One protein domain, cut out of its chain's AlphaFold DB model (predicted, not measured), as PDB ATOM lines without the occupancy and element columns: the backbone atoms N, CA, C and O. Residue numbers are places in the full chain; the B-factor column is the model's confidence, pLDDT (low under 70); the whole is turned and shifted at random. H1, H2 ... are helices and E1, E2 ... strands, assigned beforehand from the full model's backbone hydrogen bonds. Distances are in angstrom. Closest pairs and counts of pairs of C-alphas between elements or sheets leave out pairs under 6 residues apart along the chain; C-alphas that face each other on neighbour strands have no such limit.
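AT A GLANCE: This is residues 11 to 124 of the 152 residues of an uncharacterized protein of Paragonimus westermani (UniProt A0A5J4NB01). The model is a wide, flat, open ring of short helices round an empty middle. H4 and H5 make one side, H1, H2 and E1 cluster across from them, H3 and the unnamed residues 62 to 75 bridge the gap, and H6 and H7 lead back toward H2. The printed part has 114 residues, with H1, H2, E1, H3, H4, H5, H6 and H7 in chain order; the class is mostly helix. It is extended, with a radius of gyration of the C-alphas of 21.1 A and spans of 49 by 45 by 22 A.

HOW THE PARTS SIT: Start at H5, residues 87 to 99, the longest helix. H4, residues 76 to 85, is close but not clearly touching it: the closest C-alphas, of Gln 83 and Thr 89, are 6.6 A apart. Their lines are about perpendicular, at 84 degrees. H1, residues 15 to 20, is close to but not clearly touching H2, residues 30 to 40; the closest C-alphas, of Ala 20 and Leu 36, are 7.5 A apart. E1, residues 45 to 48, pairs with no named strand, but residues 11 to 12 pair with its residues 47 to 48, parallel. The closest C-alphas of H1 and E1, of Thr 18 and Leu 46, are 5.6 A apart. H7, residues 115 to 124, is only just apart from H2, at 8.3 A. Every O i to N i+4 pair is within hydrogen-bond range in H1, H2, H4, H7 and H3, residues 55 to 61; H5 has 8 of 9, and H6, residues 105 to 108, is too short for one.

IN THESE COORDINATES: Find C-alpha 87 at (23.377, 30.530, -13.004); H5 runs 18.9 A from there. H2 spans 15.0 A, H7 14.5 A and H4 14.2 A. H1 begins at C-alpha 15, (-23.770, 24.946, -6.870), and H7 ends at C-alpha 124, (-6.710, 11.138, 9.388).

THE WHOLE: The farthest C-alphas, of Glu 24 and Ser 85, are 51.4 A apart. Residues 60 to 111 stand free. The printed part has no cut, and the link from H3 to H4 is long. Look for pLDDT under 70 at residues 62, 64 to 73 and 92 to 124.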
ATOM      1  N   ASN A  11     -17.415  32.969  -1.754       88.94
ATOM      2  CA  ASN A  11     -18.618  32.894  -2.578       88.94
ATOM      3  C   ASN A  11     -18.290  32.160  -3.881       88.94
ATOM      4  O   ASN A  11     -17.259  32.433  -4.494       88.94
ATOM      5  N   ALA A  12     -19.160  31.252  -4.313       85.62
ATOM      6  CA  ALA A  12     -19.004  30.494  -5.548       85.62
ATOM      7  C   ALA A  12     -20.281  30.550  -6.392       85.62
ATOM      8  O   ALA A  12     -21.383  30.347  -5.884       85.62
ATOM      9  N   ALA A  13     -20.135  30.733  -7.704       86.00
ATOM     10  CA  ALA A  13     -21.240  30.584  -8.655       86.00
ATOM     11  C   ALA A  13     -21.565  29.111  -8.968       86.00
ATOM     12  O   ALA A  13     -22.540  28.808  -9.657       86.00
ATOM     13  N   HIS A  14     -20.776  28.172  -8.441       85.31
ATOM     14  CA  HIS A  14     -20.922  26.750  -8.716       85.31
ATOM     15  C   HIS A  14     -21.659  26.029  -7.580       85.31
ATOM     16  O   HIS A  14     -21.103  25.760  -6.509       85.31
ATOM     17  N   LYS A  15     -22.931  25.686  -7.829       86.75
ATOM     18  CA  LYS A  15     -23.770  24.946  -6.870       86.75
ATOM     19  C   LYS A  15     -23.170  23.588  -6.490       86.75
ATOM     20  O   LYS A  15     -23.038  23.358  -5.290       86.75
ATOM     21  N   PRO A  16     -22.756  22.712  -7.431       88.31
ATOM     22  CA  PRO A  16     -22.256  21.387  -7.065       88.31
ATOM     23  C   PRO A  16     -21.045  21.438  -6.132       88.31
ATOM     24  O   PRO A  16     -20.985  20.665  -5.187       88.31
ATOM     25  N   LEU A  17     -20.133  22.400  -6.321       88.06
ATOM     26  CA  LEU A  17     -18.944  22.540  -5.468       88.06
ATOM     27  C   LEU A  17     -19.304  22.944  -4.031       88.06
ATOM     28  O   LEU A  17     -18.693  22.463  -3.081       88.06
ATOM     29  N   THR A  18     -20.323  23.789  -3.874       88.56
ATOM     30  CA  THR A  18     -20.826  24.198  -2.554       88.56
ATOM     31  C   THR A  18     -21.348  22.987  -1.777       88.56
ATOM     32  O   THR A  18     -21.033  22.822  -0.602       88.56
ATOM     33  N   TYR A  19     -22.095  22.106  -2.448       86.50
ATOM     34  CA  TYR A  19     -22.617  20.887  -1.831       86.50
ATOM     35  C   TYR A  19     -21.547  19.807  -1.659       86.50
ATOM     36  O   TYR A  19     -21.587  19.083  -0.668       86.50
ATOM     37  N   ALA A  20     -20.575  19.717  -2.569       88.69
ATOM     38  CA  ALA A  20     -19.538  18.690  -2.556       88.69
ATOM     39  C   ALA A  20     -18.693  18.710  -1.272       88.69
ATOM     40  O   ALA A  20     -18.401  17.639  -0.747       88.69
ATOM     41  N   LEU A  21     -18.380  19.894  -0.724       85.44
ATOM     42  CA  LEU A  21     -17.666  20.018   0.557       85.44
ATOM     43  C   LEU A  21     -18.485  19.557   1.772       85.44
ATOM     44  O   LEU A  21     -17.911  19.190   2.791       85.44
ATOM     45  N   SER A  22     -19.815  19.611   1.679       82.19
ATOM     46  CA  SER A  22     -20.730  19.153   2.736       82.19
ATOM     47  C   SER A  22     -21.207  17.711   2.546       82.19
ATOM     48  O   SER A  22     -21.828  17.146   3.443       82.19
ATOM     49  N   ALA A  23     -20.961  17.134   1.370       82.31
ATOM     50  CA  ALA A  23     -21.412  15.803   1.010       82.31
ATOM     51  C   ALA A  23     -20.526  14.724   1.643       82.31
ATOM     52  O   ALA A  23     -19.356  14.942   1.957       82.31
ATOM     53  N   GLU A  24     -21.096  13.534   1.807       80.38
ATOM     54  CA  GLU A  24     -20.368  12.389   2.341       80.38
ATOM     55  C   GLU A  24     -19.208  11.993   1.413       80.38
ATOM     56  O   GLU A  24     -19.385  11.941   0.193       80.38
ATOM     57  N   PRO A  25     -18.036  11.643   1.972       74.19
ATOM     58  CA  PRO A  25     -16.847  11.316   1.188       74.19
ATOM     59  C   PRO A  25     -17.008  10.057   0.323       74.19
ATOM     60  O   PRO A  25     -16.249   9.878  -0.619       74.19
ATOM     61  N   ASP A  26     -17.991   9.202   0.622       79.81
ATOM     62  CA  ASP A  26     -18.296   7.982  -0.140       79.81
ATOM     63  C   ASP A  26     -18.916   8.271  -1.519       79.81
ATOM     64  O   ASP A  26     -18.920   7.421  -2.405       79.81
ATOM     65  N   ARG A  27     -19.416   9.496  -1.727       82.38
ATOM     66  CA  ARG A  27     -20.034   9.926  -2.990       82.38
ATOM     67  C   ARG A  27     -19.030  10.450  -4.015       82.38
ATOM     68  O   ARG A  27     -19.428  10.745  -5.137       82.38
ATOM     69  N   HIS A  28     -17.763  10.582  -3.628       83.75
ATOM     70  CA  HIS A  28     -16.708  11.180  -4.443       83.75
ATOM     71  C   HIS A  28     -15.659  10.138  -4.813       83.75
ATOM     72  O   HIS A  28     -15.287   9.280  -4.010       83.75
ATOM     73  N   SER A  29     -15.127  10.238  -6.027       87.75
ATOM     74  CA  SER A  29     -13.952   9.460  -6.409       87.75
ATOM     75  C   SER A  29     -12.739   9.848  -5.544       87.75
ATOM     76  O   SER A  29     -12.670  10.961  -5.014       87.75
ATOM     77  N   PRO A  30     -11.716   8.982  -5.421       83.69
ATOM     78  CA  PRO A  30     -10.507   9.313  -4.665       83.69
ATOM     79  C   PRO A  30      -9.809  10.601  -5.131       83.69
ATOM     80  O   PRO A  30      -9.212  11.301  -4.316       83.69
ATOM     81  N   CYS A  31      -9.887  10.921  -6.428       87.62
ATOM     82  CA  CYS A  31      -9.316  12.143  -6.993       87.62
ATOM     83  C   CYS A  31     -10.103  13.383  -6.547       87.62
ATOM     84  O   CYS A  31      -9.521  14.329  -6.021       87.62
ATOM     85  N   GLU A  32     -11.430  13.345  -6.686       85.81
ATOM     86  CA  GLU A  32     -12.317  14.427  -6.249       85.81
ATOM     87  C   GLU A  32     -12.196  14.659  -4.747       85.81
ATOM     88  O   GLU A  32     -12.082  15.800  -4.307       85.81
ATOM     89  N   LEU A  33     -12.122  13.589  -3.952       87.75
ATOM     90  CA  LEU A  33     -11.921  13.703  -2.514       87.75
ATOM     91  C   LEU A  33     -10.587  14.385  -2.179       87.75
ATOM     92  O   LEU A  33     -10.543  15.212  -1.276       87.75
ATOM     93  N   GLY A  34      -9.517  14.088  -2.922       88.38
ATOM     94  CA  GLY A  34      -8.231  14.773  -2.770       88.38
ATOM     95  C   GLY A  34      -8.305  16.264  -3.116       88.38
ATOM     96  O   GLY A  34      -7.736  17.093  -2.409       88.38
ATOM     97  N   GLN A  35      -9.044  16.623  -4.166       90.19
ATOM     98  CA  GLN A  35      -9.268  18.024  -4.536       90.19
ATOM     99  C   GLN A  35     -10.110  18.762  -3.491       90.19
ATOM    100  O   GLN A  35      -9.772  19.879  -3.100       90.19
ATOM    101  N   LEU A  36     -11.179  18.136  -3.000       89.38
ATOM    102  CA  LEU A  36     -12.030  18.693  -1.952       89.38
ATOM    103  C   LEU A  36     -11.268  18.835  -0.632       89.38
ATOM    104  O   LEU A  36     -11.401  19.866   0.025       89.38
ATOM    105  N   ASP A  37     -10.422  17.863  -0.273       88.06
ATOM    106  CA  ASP A  37      -9.533  17.959   0.887       88.06
ATOM    107  C   ASP A  37      -8.587  19.154   0.745       88.06
ATOM    108  O   ASP A  37      -8.532  19.999   1.641       88.06
ATOM    109  N   TYR A  38      -7.935  19.299  -0.411       88.25
ATOM    110  CA  TYR A  38      -7.064  20.436  -0.695       88.25
ATOM    111  C   TYR A  38      -7.800  21.778  -0.568       88.25
ATOM    112  O   TYR A  38      -7.307  22.687   0.095       88.25
ATOM    113  N   ILE A  39      -9.004  21.901  -1.131       87.06
ATOM    114  CA  ILE A  39      -9.832  23.113  -1.003       87.06
ATOM    115  C   ILE A  39     -10.202  23.367   0.471       87.06
ATOM    116  O   ILE A  39     -10.119  24.506   0.946       87.06
ATOM    117  N   SER A  40     -10.537  22.310   1.220       86.12
ATOM    118  CA  SER A  40     -10.942  22.386   2.629       86.12
ATOM    119  C   SER A  40      -9.841  22.910   3.560       86.12
ATOM    120  O   SER A  40     -10.126  23.536   4.589       86.12
ATOM    121  N   GLN A  41      -8.572  22.713   3.179       87.06
ATOM    122  CA  GLN A  41      -7.414  23.240   3.902       87.06
ATOM    123  C   GLN A  41      -7.371  24.769   3.904       87.06
ATOM    124  O   GLN A  41      -6.786  25.343   4.824       87.06
ATOM    125  N   TYR A  42      -8.036  25.430   2.954       83.62
ATOM    126  CA  TYR A  42      -8.142  26.887   2.894       83.62
ATOM    127  C   TYR A  42      -9.475  27.371   3.451       83.62
ATOM    128  O   TYR A  42      -9.500  28.217   4.349       83.62
ATOM    129  N   THR A  43     -10.588  26.807   2.983       85.44
ATOM    130  CA  THR A  43     -11.924  27.207   3.427       85.44
ATOM    131  C   THR A  43     -12.851  26.020   3.611       85.44
ATOM    132  O   THR A  43     -12.819  25.060   2.855       85.44
ATOM    133  N   SER A  44     -13.724  26.114   4.609       83.44
ATOM    134  CA  SER A  44     -14.844  25.187   4.792       83.44
ATOM    135  C   SER A  44     -16.201  25.904   4.704       83.44
ATOM    136  O   SER A  44     -17.230  25.258   4.846       83.44
ATOM    137  N   ASP A  45     -16.217  27.229   4.480       85.50
ATOM    138  CA  ASP A  45     -17.431  28.056   4.331       85.50
ATOM    139  C   ASP A  45     -17.481  28.583   2.886       85.50
ATOM    140  O   ASP A  45     -17.063  29.710   2.599       85.50
ATOM    141  N   LEU A  46     -17.937  27.716   1.973       88.31
ATOM    142  CA  LEU A  46     -18.293  28.067   0.595       88.31
ATOM    143  C   LEU A  46     -19.793  28.347   0.519       88.31
ATOM    144  O   LEU A  46     -20.604  27.538   0.968       88.31
ATOM    145  N   ARG A  47     -20.175  29.479  -0.075       89.62
ATOM    146  CA  ARG A  47     -21.577  29.874  -0.246       89.62
ATOM    147  C   ARG A  47     -21.910  30.066  -1.705       89.62
ATOM    148  O   ARG A  47     -21.207  30.772  -2.424       89.62
ATOM    149  N   TYR A  48     -23.029  29.487  -2.122       89.88
ATOM    150  CA  TYR A  48     -23.529  29.714  -3.463       89.88
ATOM    151  C   TYR A  48     -24.063  31.144  -3.611       89.88
ATOM    152  O   TYR A  48     -24.909  31.587  -2.833       89.88
ATOM    153  N   VAL A  49     -23.601  31.830  -4.651       88.81
ATOM    154  CA  VAL A  49     -24.093  33.141  -5.072       88.81
ATOM    155  C   VAL A  49     -24.492  33.050  -6.545       88.81
ATOM    156  O   VAL A  49     -23.765  32.497  -7.362       88.81
ATOM    157  N   LYS A  50     -25.679  33.556  -6.895       85.75
ATOM    158  CA  LYS A  50     -26.167  33.560  -8.286       85.75
ATOM    159  C   LYS A  50     -25.241  34.422  -9.159       85.75
ATOM    160  O   LYS A  50     -24.807  35.469  -8.695       85.75
ATOM    161  N   GLY A  51     -24.994  34.021 -10.411       77.75
ATOM    162  CA  GLY A  51     -24.039  34.685 -11.322       77.75
ATOM    163  C   GLY A  51     -24.214  36.205 -11.455       77.75
ATOM    164  O   GLY A  51     -23.243  36.945 -11.435       77.75
ATOM    165  N   GLU A  52     -25.453  36.710 -11.422       81.44
ATOM    166  CA  GLU A  52     -25.741  38.161 -11.407       81.44
ATOM    167  C   GLU A  52     -25.047  38.913 -10.252       81.44
ATOM    168  O   GLU A  52     -24.636  40.057 -10.407       81.44
ATOM    169  N   GLN A  53     -24.884  38.260  -9.099       83.44
ATOM    170  CA  GLN A  53     -24.194  38.784  -7.914       83.44
ATOM    171  C   GLN A  53     -22.697  38.413  -7.891       83.44
ATOM    172  O   GLN A  53     -21.964  38.849  -7.006       83.44
ATOM    173  N   ASN A  54     -22.239  37.618  -8.863       83.81
ATOM    174  CA  ASN A  54     -20.850  37.214  -9.082       83.81
ATOM    175  C   ASN A  54     -20.278  37.796 -10.390       83.81
ATOM    176  O   ASN A  54     -19.275  37.303 -10.898       83.81
ATOM    177  N   ALA A  55     -20.884  38.863 -10.926       82.81
ATOM    178  CA  ALA A  55     -20.572  39.410 -12.247       82.81
ATOM    179  C   ALA A  55     -19.084  39.747 -12.450       82.81
ATOM    180  O   ALA A  55     -18.568  39.598 -13.550       82.81
ATOM    181  N   VAL A  56     -18.375  40.169 -11.395       84.12
ATOM    182  CA  VAL A  56     -16.930  40.452 -11.459       84.12
ATOM    183  C   VAL A  56     -16.124  39.178 -11.705       84.12
ATOM    184  O   VAL A  56     -15.267  39.153 -12.582       84.12
ATOM    185  N   ALA A  57     -16.393  38.112 -10.952       84.00
ATOM    186  CA  ALA A  57     -15.687  36.849 -11.131       84.00
ATOM    187  C   ALA A  57     -16.141  36.118 -12.402       84.00
ATOM    188  O   ALA A  57     -15.321  35.455 -13.026       84.00
ATOM    189  N   ASP A  58     -17.396  36.288 -12.824       82.94
ATOM    190  CA  ASP A  58     -17.898  35.781 -14.105       82.94
ATOM    191  C   ASP A  58     -17.246  36.518 -15.293       82.94
ATOM    192  O   ASP A  58     -16.867  35.895 -16.279       82.94
ATOM    193  N   ALA A  59     -17.029  37.834 -15.188       84.38
ATOM    194  CA  ALA A  59     -16.302  38.600 -16.201       84.38
ATOM    195  C   ALA A  59     -14.825  38.184 -16.294       84.38
ATOM    196  O   ALA A  59     -14.273  38.114 -17.388       84.38
ATOM    197  N   ILE A  60     -14.190  37.884 -15.156       81.56
ATOM    198  CA  ILE A  60     -12.806  37.390 -15.119       81.56
ATOM    199  C   ILE A  60     -12.723  35.953 -15.655       81.56
ATOM    200  O   ILE A  60     -11.792  35.638 -16.392       81.56
ATOM    201  N   SER A  61     -13.681  35.081 -15.320       80.25
ATOM    202  CA  SER A  61     -13.698  33.691 -15.797       80.25
ATOM    203  C   SER A  61     -14.034  33.578 -17.285       80.25
ATOM    204  O   SER A  61     -13.578  32.648 -17.945       80.25
ATOM    205  N   GLY A  62     -14.788  34.542 -17.819       69.44
ATOM    206  CA  GLY A  62     -15.137  34.650 -19.232       69.44
ATOM    207  C   GLY A  62     -14.023  35.175 -20.139       69.44
ATOM    208  O   GLY A  62     -14.239  35.270 -21.345       69.44
ATOM    209  N   VAL A  63     -12.836  35.510 -19.613       76.56
ATOM    210  CA  VAL A  63     -11.668  35.790 -20.461       76.56
ATOM    211  C   VAL A  63     -11.249  34.477 -21.127       76.56
ATOM    212  O   VAL A  63     -10.483  33.690 -20.572       76.56
ATOM    213  N   GLN A  64     -11.788  34.223 -22.323       63.81
ATOM    214  CA  GLN A  64     -11.404  33.085 -23.149       63.81
ATOM    215  C   GLN A  64      -9.906  33.181 -23.431       63.81
ATOM    216  O   GLN A  64      -9.445  34.141 -24.052       63.81
ATOM    217  N   LEU A  65      -9.150  32.164 -23.021       61.78
ATOM    218  CA  LEU A  65      -7.725  32.051 -23.336       61.78
ATOM    219  C   LEU A  65      -7.479  32.066 -24.859       61.78
ATOM    220  O   LEU A  65      -6.430  32.507 -25.304       61.78
ATOM    221  N   GLU A  66      -8.483  31.663 -25.647       59.66
ATOM    222  CA  GLU A  66      -8.510  31.736 -27.115       59.66
ATOM    223  C   GLU A  66      -8.474  33.171 -27.671       59.66
ATOM    224  O   GLU A  66      -8.083  33.373 -28.815       59.66
ATOM    225  N   SER A  67      -8.870  34.175 -26.879       57.06
ATOM    226  CA  SER A  67      -8.811  35.596 -27.266       57.06
ATOM    227  C   SER A  67      -7.452  36.243 -26.993       57.06
ATOM    228  O   SER A  67      -7.207  37.369 -27.425       57.06
ATOM    229  N   ILE A  68      -6.562  35.540 -26.284       63.38
ATOM    230  CA  ILE A  68      -5.166  35.939 -26.156       63.38
ATOM    231  C   ILE A  68      -4.491  35.467 -27.443       63.38
ATOM    232  O   ILE A  68      -4.407  34.254 -27.646       63.38
ATOM    233  N   PRO A  69      -4.020  36.370 -28.323       62.72
ATOM    234  CA  PRO A  69      -3.304  35.959 -29.518       62.72
ATOM    235  C   PRO A  69      -2.031  35.232 -29.083       62.72
ATOM    236  O   PRO A  69      -1.019  35.844 -28.749       62.72
ATOM    237  N   PHE A  70      -2.079  33.904 -29.096       60.25
ATOM    238  CA  PHE A  70      -0.919  33.029 -28.961       60.25
ATOM    239  C   PHE A  70      -0.165  32.968 -30.304       60.25
ATOM    240  O   PHE A  70       0.313  31.922 -30.725       60.25
ATOM    241  N   ASP A  71      -0.069  34.103 -31.000       60.84
ATOM    242  CA  ASP A  71       0.617  34.232 -32.290       60.84
ATOM    243  C   ASP A  71       2.140  34.319 -32.123       60.84
ATOM    244  O   ASP A  71       2.899  34.239 -33.090       60.84
ATOM    245  N   SER A  72       2.630  34.436 -30.888       61.88
ATOM    246  CA  SER A  72       4.041  34.220 -30.605       61.88
ATOM    247  C   SER A  72       4.302  32.720 -30.523       61.88
ATOM    248  O   SER A  72       4.057  32.094 -29.491       61.88
ATOM    249  N   SER A  73       4.829  32.151 -31.608       67.38
ATOM    250  CA  SER A  73       5.597  30.906 -31.572       67.38
ATOM    251  C   SER A  73       6.578  30.978 -30.397       67.38
ATOM    252  O   SER A  73       7.581  31.690 -30.446       67.38
ATOM    253  N   VAL A  74       6.246  30.309 -29.294       75.56
ATOM    254  CA  VAL A  74       7.141  30.211 -28.146       75.56
ATOM    255  C   VAL A  74       8.286  29.297 -28.569       75.56
ATOM    256  O   VAL A  74       8.106  28.089 -28.716       75.56
ATOM    257  N   ASP A  75       9.462  29.876 -28.816       80.56
ATOM    258  CA  ASP A  75      10.663  29.116 -29.163       80.56
ATOM    259  C   ASP A  75      11.215  28.421 -27.908       80.56
ATOM    260  O   ASP A  75      12.087  28.927 -27.191       80.56
ATOM    261  N   PHE A  76      10.690  27.226 -27.645       78.81
ATOM    262  CA  PHE A  76      11.109  26.371 -26.536       78.81
ATOM    263  C   PHE A  76      12.608  26.039 -26.577       78.81
ATOM    264  O   PHE A  76      13.227  25.829 -25.529       78.81
ATOM    265  N   VAL A  77      13.222  26.024 -27.765       84.25
ATOM    266  CA  VAL A  77      14.655  25.754 -27.919       84.25
ATOM    267  C   VAL A  77      15.464  26.935 -27.397       84.25
ATOM    268  O   VAL A  77      16.443  26.737 -26.674       84.25
ATOM    269  N   GLN A  78      15.057  28.168 -27.704       83.12
ATOM    270  CA  GLN A  78      15.698  29.356 -27.141       83.12
ATOM    271  C   GLN A  78      15.468  29.501 -25.642       83.12
ATOM    272  O   GLN A  78      16.421  29.800 -24.923       83.12
ATOM    273  N   MET A  79      14.265  29.204 -25.146       82.81
ATOM    274  CA  MET A  79      14.007  29.195 -23.702       82.81
ATOM    275  C   MET A  79      14.925  28.212 -22.971       82.81
ATOM    276  O   MET A  79      15.520  28.572 -21.960       82.81
ATOM    277  N   THR A  80      15.110  27.008 -23.519       82.56
ATOM    278  CA  THR A  80      16.007  25.997 -22.937       82.56
ATOM    279  C   THR A  80      17.458  26.486 -22.899       82.56
ATOM    280  O   THR A  80      18.155  26.291 -21.905       82.56
ATOM    281  N   LYS A  81      17.923  27.163 -23.959       85.75
ATOM    282  CA  LYS A  81      19.276  27.744 -24.013       85.75
ATOM    283  C   LYS A  81      19.467  28.853 -22.978       85.75
ATOM    284  O   LYS A  81      20.493  28.876 -22.305       85.75
ATOM    285  N   LEU A  82      18.483  29.740 -22.835       83.69
ATOM    286  CA  LEU A  82      18.512  30.818 -21.845       83.69
ATOM    287  C   LEU A  82      18.488  30.262 -20.415       83.69
ATOM    288  O   LEU A  82      19.286  30.691 -19.590       83.69
ATOM    289  N   GLN A  83      17.663  29.246 -20.148       81.62
ATOM    290  CA  GLN A  83      17.610  28.560 -18.851       81.62
ATOM    291  C   GLN A  83      18.912  27.822 -18.514       81.62
ATOM    292  O   GLN A  83      19.325  27.805 -17.359       81.62
ATOM    293  N   ALA A  84      19.575  27.214 -19.503       80.31
ATOM    294  CA  ALA A  84      20.860  26.543 -19.302       80.31
ATOM    295  C   ALA A  84      22.012  27.523 -19.034       80.31
ATOM    296  O   ALA A  84      22.985  27.150 -18.387       80.31
ATOM    297  N   SER A  85      21.902  28.757 -19.530       80.25
ATOM    298  CA  SER A  85      22.866  29.827 -19.265       80.25
ATOM    299  C   SER A  85      22.591  30.578 -17.957       80.25
ATOM    300  O   SER A  85      23.419  31.399 -17.558       80.25
ATOM    301  N   ASP A  86      21.444  30.344 -17.316       82.69
ATOM    302  CA  ASP A  86      21.055  31.011 -16.076       82.69
ATOM    303  C   ASP A  86      21.750  30.348 -14.863       82.69
ATOM    304  O   ASP A  86      21.491  29.176 -14.566       82.69
ATOM    305  N   PRO A  87      22.628  31.070 -14.138       75.50
ATOM    306  CA  PRO A  87      23.377  30.530 -13.004       75.50
ATOM    307  C   PRO A  87      22.497  30.148 -11.804       75.50
ATOM    308  O   PRO A  87      22.934  29.373 -10.947       75.50
ATOM    309  N   ASP A  88      21.271  30.670 -11.709       78.31
ATOM    310  CA  ASP A  88      20.341  30.303 -10.640       78.31
ATOM    311  C   ASP A  88      19.657  28.954 -10.910       78.31
ATOM    312  O   ASP A  88      19.292  28.241  -9.967       78.31
ATOM    313  N   THR A  89      19.606  28.522 -12.175       72.12
ATOM    314  CA  THR A  89      19.116  27.197 -12.567       72.12
ATOM    315  C   THR A  89      19.977  26.079 -11.980       72.12
ATOM    316  O   THR A  89      19.447  25.071 -11.512       72.12
ATOM    317  N   ASP A  90      21.303  26.232 -11.948       70.00
ATOM    318  CA  ASP A  90      22.198  25.189 -11.432       70.00
ATOM    319  C   ASP A  90      22.154  25.076  -9.905       70.00
ATOM    320  O   ASP A  90      22.192  23.968  -9.362       70.00
ATOM    321  N   LYS A  91      21.953  26.200  -9.206       73.69
ATOM    322  CA  LYS A  91      21.654  26.197  -7.766       73.69
ATOM    323  C   LYS A  91      20.339  25.468  -7.498       73.69
ATOM    324  O   LYS A  91      20.269  24.651  -6.584       73.69
ATOM    325  N   HIS A  92      19.315  25.721  -8.314       66.81
ATOM    326  CA  HIS A  92      18.018  25.070  -8.171       66.81
ATOM    327  C   HIS A  92      18.087  23.562  -8.461       66.81
ATOM    328  O   HIS A  92      17.570  22.772  -7.676       66.81
ATOM    329  N   LYS A  93      18.806  23.136  -9.510       68.31
ATOM    330  CA  LYS A  93      19.067  21.711  -9.797       68.31
ATOM    331  C   LYS A  93      19.798  21.024  -8.644       68.31
ATOM    332  O   LYS A  93      19.427  19.917  -8.260       68.31
ATOM    333  N   ALA A  94      20.817  21.671  -8.079       67.62
ATOM    334  CA  ALA A  94      21.559  21.132  -6.945       67.62
ATOM    335  C   ALA A  94      20.672  20.990  -5.697       67.62
ATOM    336  O   ALA A  94      20.750  19.972  -5.015       67.62
ATOM    337  N   LEU A  95      19.789  21.959  -5.434       67.25
ATOM    338  CA  LEU A  95      18.826  21.903  -4.330       67.25
ATOM    339  C   LEU A  95      17.765  20.818  -4.537       67.25
ATOM    340  O   LEU A  95      17.496  20.064  -3.609       67.25
ATOM    341  N   ILE A  96      17.225  20.671  -5.750       65.69
ATOM    342  CA  ILE A  96      16.278  19.595  -6.085       65.69
ATOM    343  C   ILE A  96      16.925  18.224  -5.848       65.69
ATOM    344  O   ILE A  96      16.361  17.386  -5.145       65.69
ATOM    345  N   ASN A  97      18.142  18.026  -6.361       61.78
ATOM    346  CA  ASN A  97      18.872  16.766  -6.222       61.78
ATOM    347  C   ASN A  97      19.325  16.490  -4.777       61.78
ATOM    348  O   ASN A  97      19.505  15.334  -4.403       61.78
ATOM    349  N   ALA A  98      19.516  17.534  -3.965       60.94
ATOM    350  CA  ALA A  98      19.899  17.416  -2.560       60.94
ATOM    351  C   ALA A  98      18.699  17.235  -1.614       60.94
ATOM    352  O   ALA A  98      18.855  16.647  -0.544       60.94
ATOM    353  N   GLN A  99      17.514  17.740  -1.973       60.34
ATOM    354  CA  GLN A  99      16.334  17.709  -1.103       60.34
ATOM    355  C   GLN A  99      15.408  16.518  -1.364       60.34
ATOM    356  O   GLN A  99      14.615  16.188  -0.480       60.34
ATOM    357  N   GLN A 100      15.480  15.854  -2.521       50.41
ATOM    358  CA  GLN A 100      14.589  14.737  -2.837       50.41
ATOM    359  C   GLN A 100      15.329  13.649  -3.614       50.41
ATOM    360  O   GLN A 100      15.915  13.896  -4.665       50.41
ATOM    361  N   GLY A 101      15.257  12.411  -3.112       52.84
ATOM    362  CA  GLY A 101      15.468  11.240  -3.952       52.84
ATOM    363  C   GLY A 101      14.523  11.351  -5.145       52.84
ATOM    364  O   GLY A 101      13.308  11.347  -4.965       52.84
ATOM    365  N   MET A 102      15.107  11.542  -6.325       46.12
ATOM    366  CA  MET A 102      14.433  11.672  -7.614       46.12
ATOM    367  C   MET A 102      13.287  10.664  -7.745       46.12
ATOM    368  O   MET A 102      13.531   9.473  -7.919       46.12
ATOM    369  N   LEU A 103      12.045  11.145  -7.708       47.38
ATOM    370  CA  LEU A 103      10.951  10.468  -8.391       47.38
ATOM    371  C   LEU A 103      10.912  11.057  -9.792       47.38
ATOM    372  O   LEU A 103      10.682  12.254  -9.974       47.38
ATOM    373  N   LEU A 104      11.207  10.222 -10.784       49.41
ATOM    374  CA  LEU A 104      11.089  10.601 -12.181       49.41
ATOM    375  C   LEU A 104       9.626  10.974 -12.459       49.41
ATOM    376  O   LEU A 104       8.704  10.412 -11.870       49.41
ATOM    377  N   LEU A 105       9.377  11.864 -13.422       44.94
ATOM    378  CA  LEU A 105       8.013  12.154 -13.895       44.94
ATOM    379  C   LEU A 105       7.278  10.868 -14.354       44.94
ATOM    380  O   LEU A 105       6.053  10.791 -14.324       44.94
ATOM    381  N   SER A 106       8.033   9.818 -14.704       42.56
ATOM    382  CA  SER A 106       7.529   8.468 -14.977       42.56
ATOM    383  C   SER A 106       6.995   7.715 -13.750       42.56
ATOM    384  O   SER A 106       6.176   6.812 -13.912       42.56
ATOM    385  N   ASP A 107       7.439   8.062 -12.542       44.22
ATOM    386  CA  ASP A 107       7.006   7.445 -11.283       44.22
ATOM    387  C   ASP A 107       5.674   8.040 -10.813       44.22
ATOM    388  O   ASP A 107       4.800   7.313 -10.337       44.22
ATOM    389  N   PHE A 108       5.461   9.338 -11.066       43.38
ATOM    390  CA  PHE A 108       4.177  10.017 -10.861       43.38
ATOM    391  C   PHE A 108       3.051   9.384 -11.697       43.38
ATOM    392  O   PHE A 108       1.934   9.210 -11.216       43.38
ATOM    393  N   LEU A 109       3.360   8.938 -12.919       46.81
ATOM    394  CA  LEU A 109       2.396   8.274 -13.803       46.81
ATOM    395  C   LEU A 109       2.138   6.793 -13.453       46.81
ATOM    396  O   LEU A 109       1.230   6.183 -14.017       46.81
ATOM    397  N   ARG A 110       2.901   6.188 -12.529       48.44
ATOM    398  CA  ARG A 110       2.813   4.748 -12.202       48.44
ATOM    399  C   ARG A 110       2.055   4.442 -10.900       48.44
ATOM    400  O   ARG A 110       1.665   3.298 -10.674       48.44
ATOM    401  N   GLY A 111       1.812   5.434 -10.046       43.06
ATOM    402  CA  GLY A 111       1.419   5.226  -8.647       43.06
ATOM    403  C   GLY A 111      -0.054   5.452  -8.287       43.06
ATOM    404  O   GLY A 111      -0.308   6.072  -7.264       43.06
ATOM    405  N   HIS A 112      -1.034   4.967  -9.059       43.78
ATOM    406  CA  HIS A 112      -2.466   5.141  -8.720       43.78
ATOM    407  C   HIS A 112      -3.142   3.904  -8.076       43.78
ATOM    408  O   HIS A 112      -4.365   3.766  -8.116       43.78
ATOM    409  N   ARG A 113      -2.385   2.965  -7.483       49.19
ATOM    410  CA  ARG A 113      -2.958   1.749  -6.854       49.19
ATOM    411  C   ARG A 113      -2.282   1.334  -5.543       49.19
ATOM    412  O   ARG A 113      -1.907   0.176  -5.393       49.19
ATOM    413  N   ASP A 114      -2.151   2.245  -4.580       42.38
ATOM    414  CA  ASP A 114      -1.709   1.875  -3.228       42.38
ATOM    415  C   ASP A 114      -2.811   2.096  -2.172       42.38
ATOM    416  O   ASP A 114      -3.108   3.217  -1.755       42.38
ATOM    417  N   LEU A 115      -3.418   0.990  -1.714       48.41
ATOM    418  CA  LEU A 115      -4.428   0.957  -0.644       48.41
ATOM    419  C   LEU A 115      -3.888   1.473   0.702       48.41
ATOM    420  O   LEU A 115      -4.675   1.781   1.604       48.41
ATOM    421  N   SER A 116      -2.566   1.543   0.881       44.75
ATOM    422  CA  SER A 116      -1.954   2.061   2.106       44.75
ATOM    423  C   SER A 116      -2.196   3.569   2.266       44.75
ATOM    424  O   SER A 116      -2.466   4.028   3.381       44.75
ATOM    425  N   PHE A 117      -2.236   4.317   1.155       48.94
ATOM    426  CA  PHE A 117      -2.573   5.741   1.127       48.94
ATOM    427  C   PHE A 117      -4.045   5.966   1.508       48.94
ATOM    428  O   PHE A 117      -4.345   6.751   2.408       48.94
ATOM    429  N   GLN A 118      -4.958   5.164   0.948       46.66
ATOM    430  CA  GLN A 118      -6.393   5.221   1.254       46.66
ATOM    431  C   GLN A 118      -6.696   4.914   2.737       46.66
ATOM    432  O   GLN A 118      -7.500   5.597   3.376       46.66
ATOM    433  N   LYS A 119      -6.013   3.923   3.332       48.09
ATOM    434  CA  LYS A 119      -6.146   3.594   4.766       48.09
ATOM    435  C   LYS A 119      -5.600   4.704   5.674       48.09
ATOM    436  O   LYS A 119      -6.143   4.924   6.758       48.09
ATOM    437  N   LYS A 120      -4.561   5.423   5.234       44.38
ATOM    438  CA  LYS A 120      -3.987   6.570   5.954       44.38
ATOM    439  C   LYS A 120      -4.935   7.774   5.942       44.38
ATOM    440  O   LYS A 120      -5.157   8.361   7.000       44.38
ATOM    441  N   CYS A 121      -5.580   8.059   4.809       44.34
ATOM    442  CA  CYS A 121      -6.622   9.088   4.695       44.34
ATOM    443  C   CYS A 121      -7.837   8.784   5.589       44.34
ATOM    444  O   CYS A 121      -8.308   9.663   6.307       44.34
ATOM    445  N   ARG A 122      -8.274   7.515   5.664       43.84
ATOM    446  CA  ARG A 122      -9.358   7.086   6.571       43.84
ATOM    447  C   ARG A 122      -9.021   7.300   8.055       43.84
ATOM    448  O   ARG A 122      -9.902   7.631   8.847       43.84
ATOM    449  N   LYS A 123      -7.752   7.135   8.448       37.12
ATOM    450  CA  LYS A 123      -7.301   7.353   9.834       37.12
ATOM    451  C   LYS A 123      -7.168   8.840  10.180       37.12
ATOM    452  O   LYS A 123      -7.503   9.217  11.296       37.12
ATOM    453  N   LEU A 124      -6.754   9.677   9.228       44.97
ATOM    454  CA  LEU A 124      -6.710  11.138   9.388       44.97
ATOM    455  C   LEU A 124      -8.116  11.740   9.546       44.97
ATOM    456  O   LEU A 124      -8.321  12.569  10.429       44.97
TER     457      LEU A 124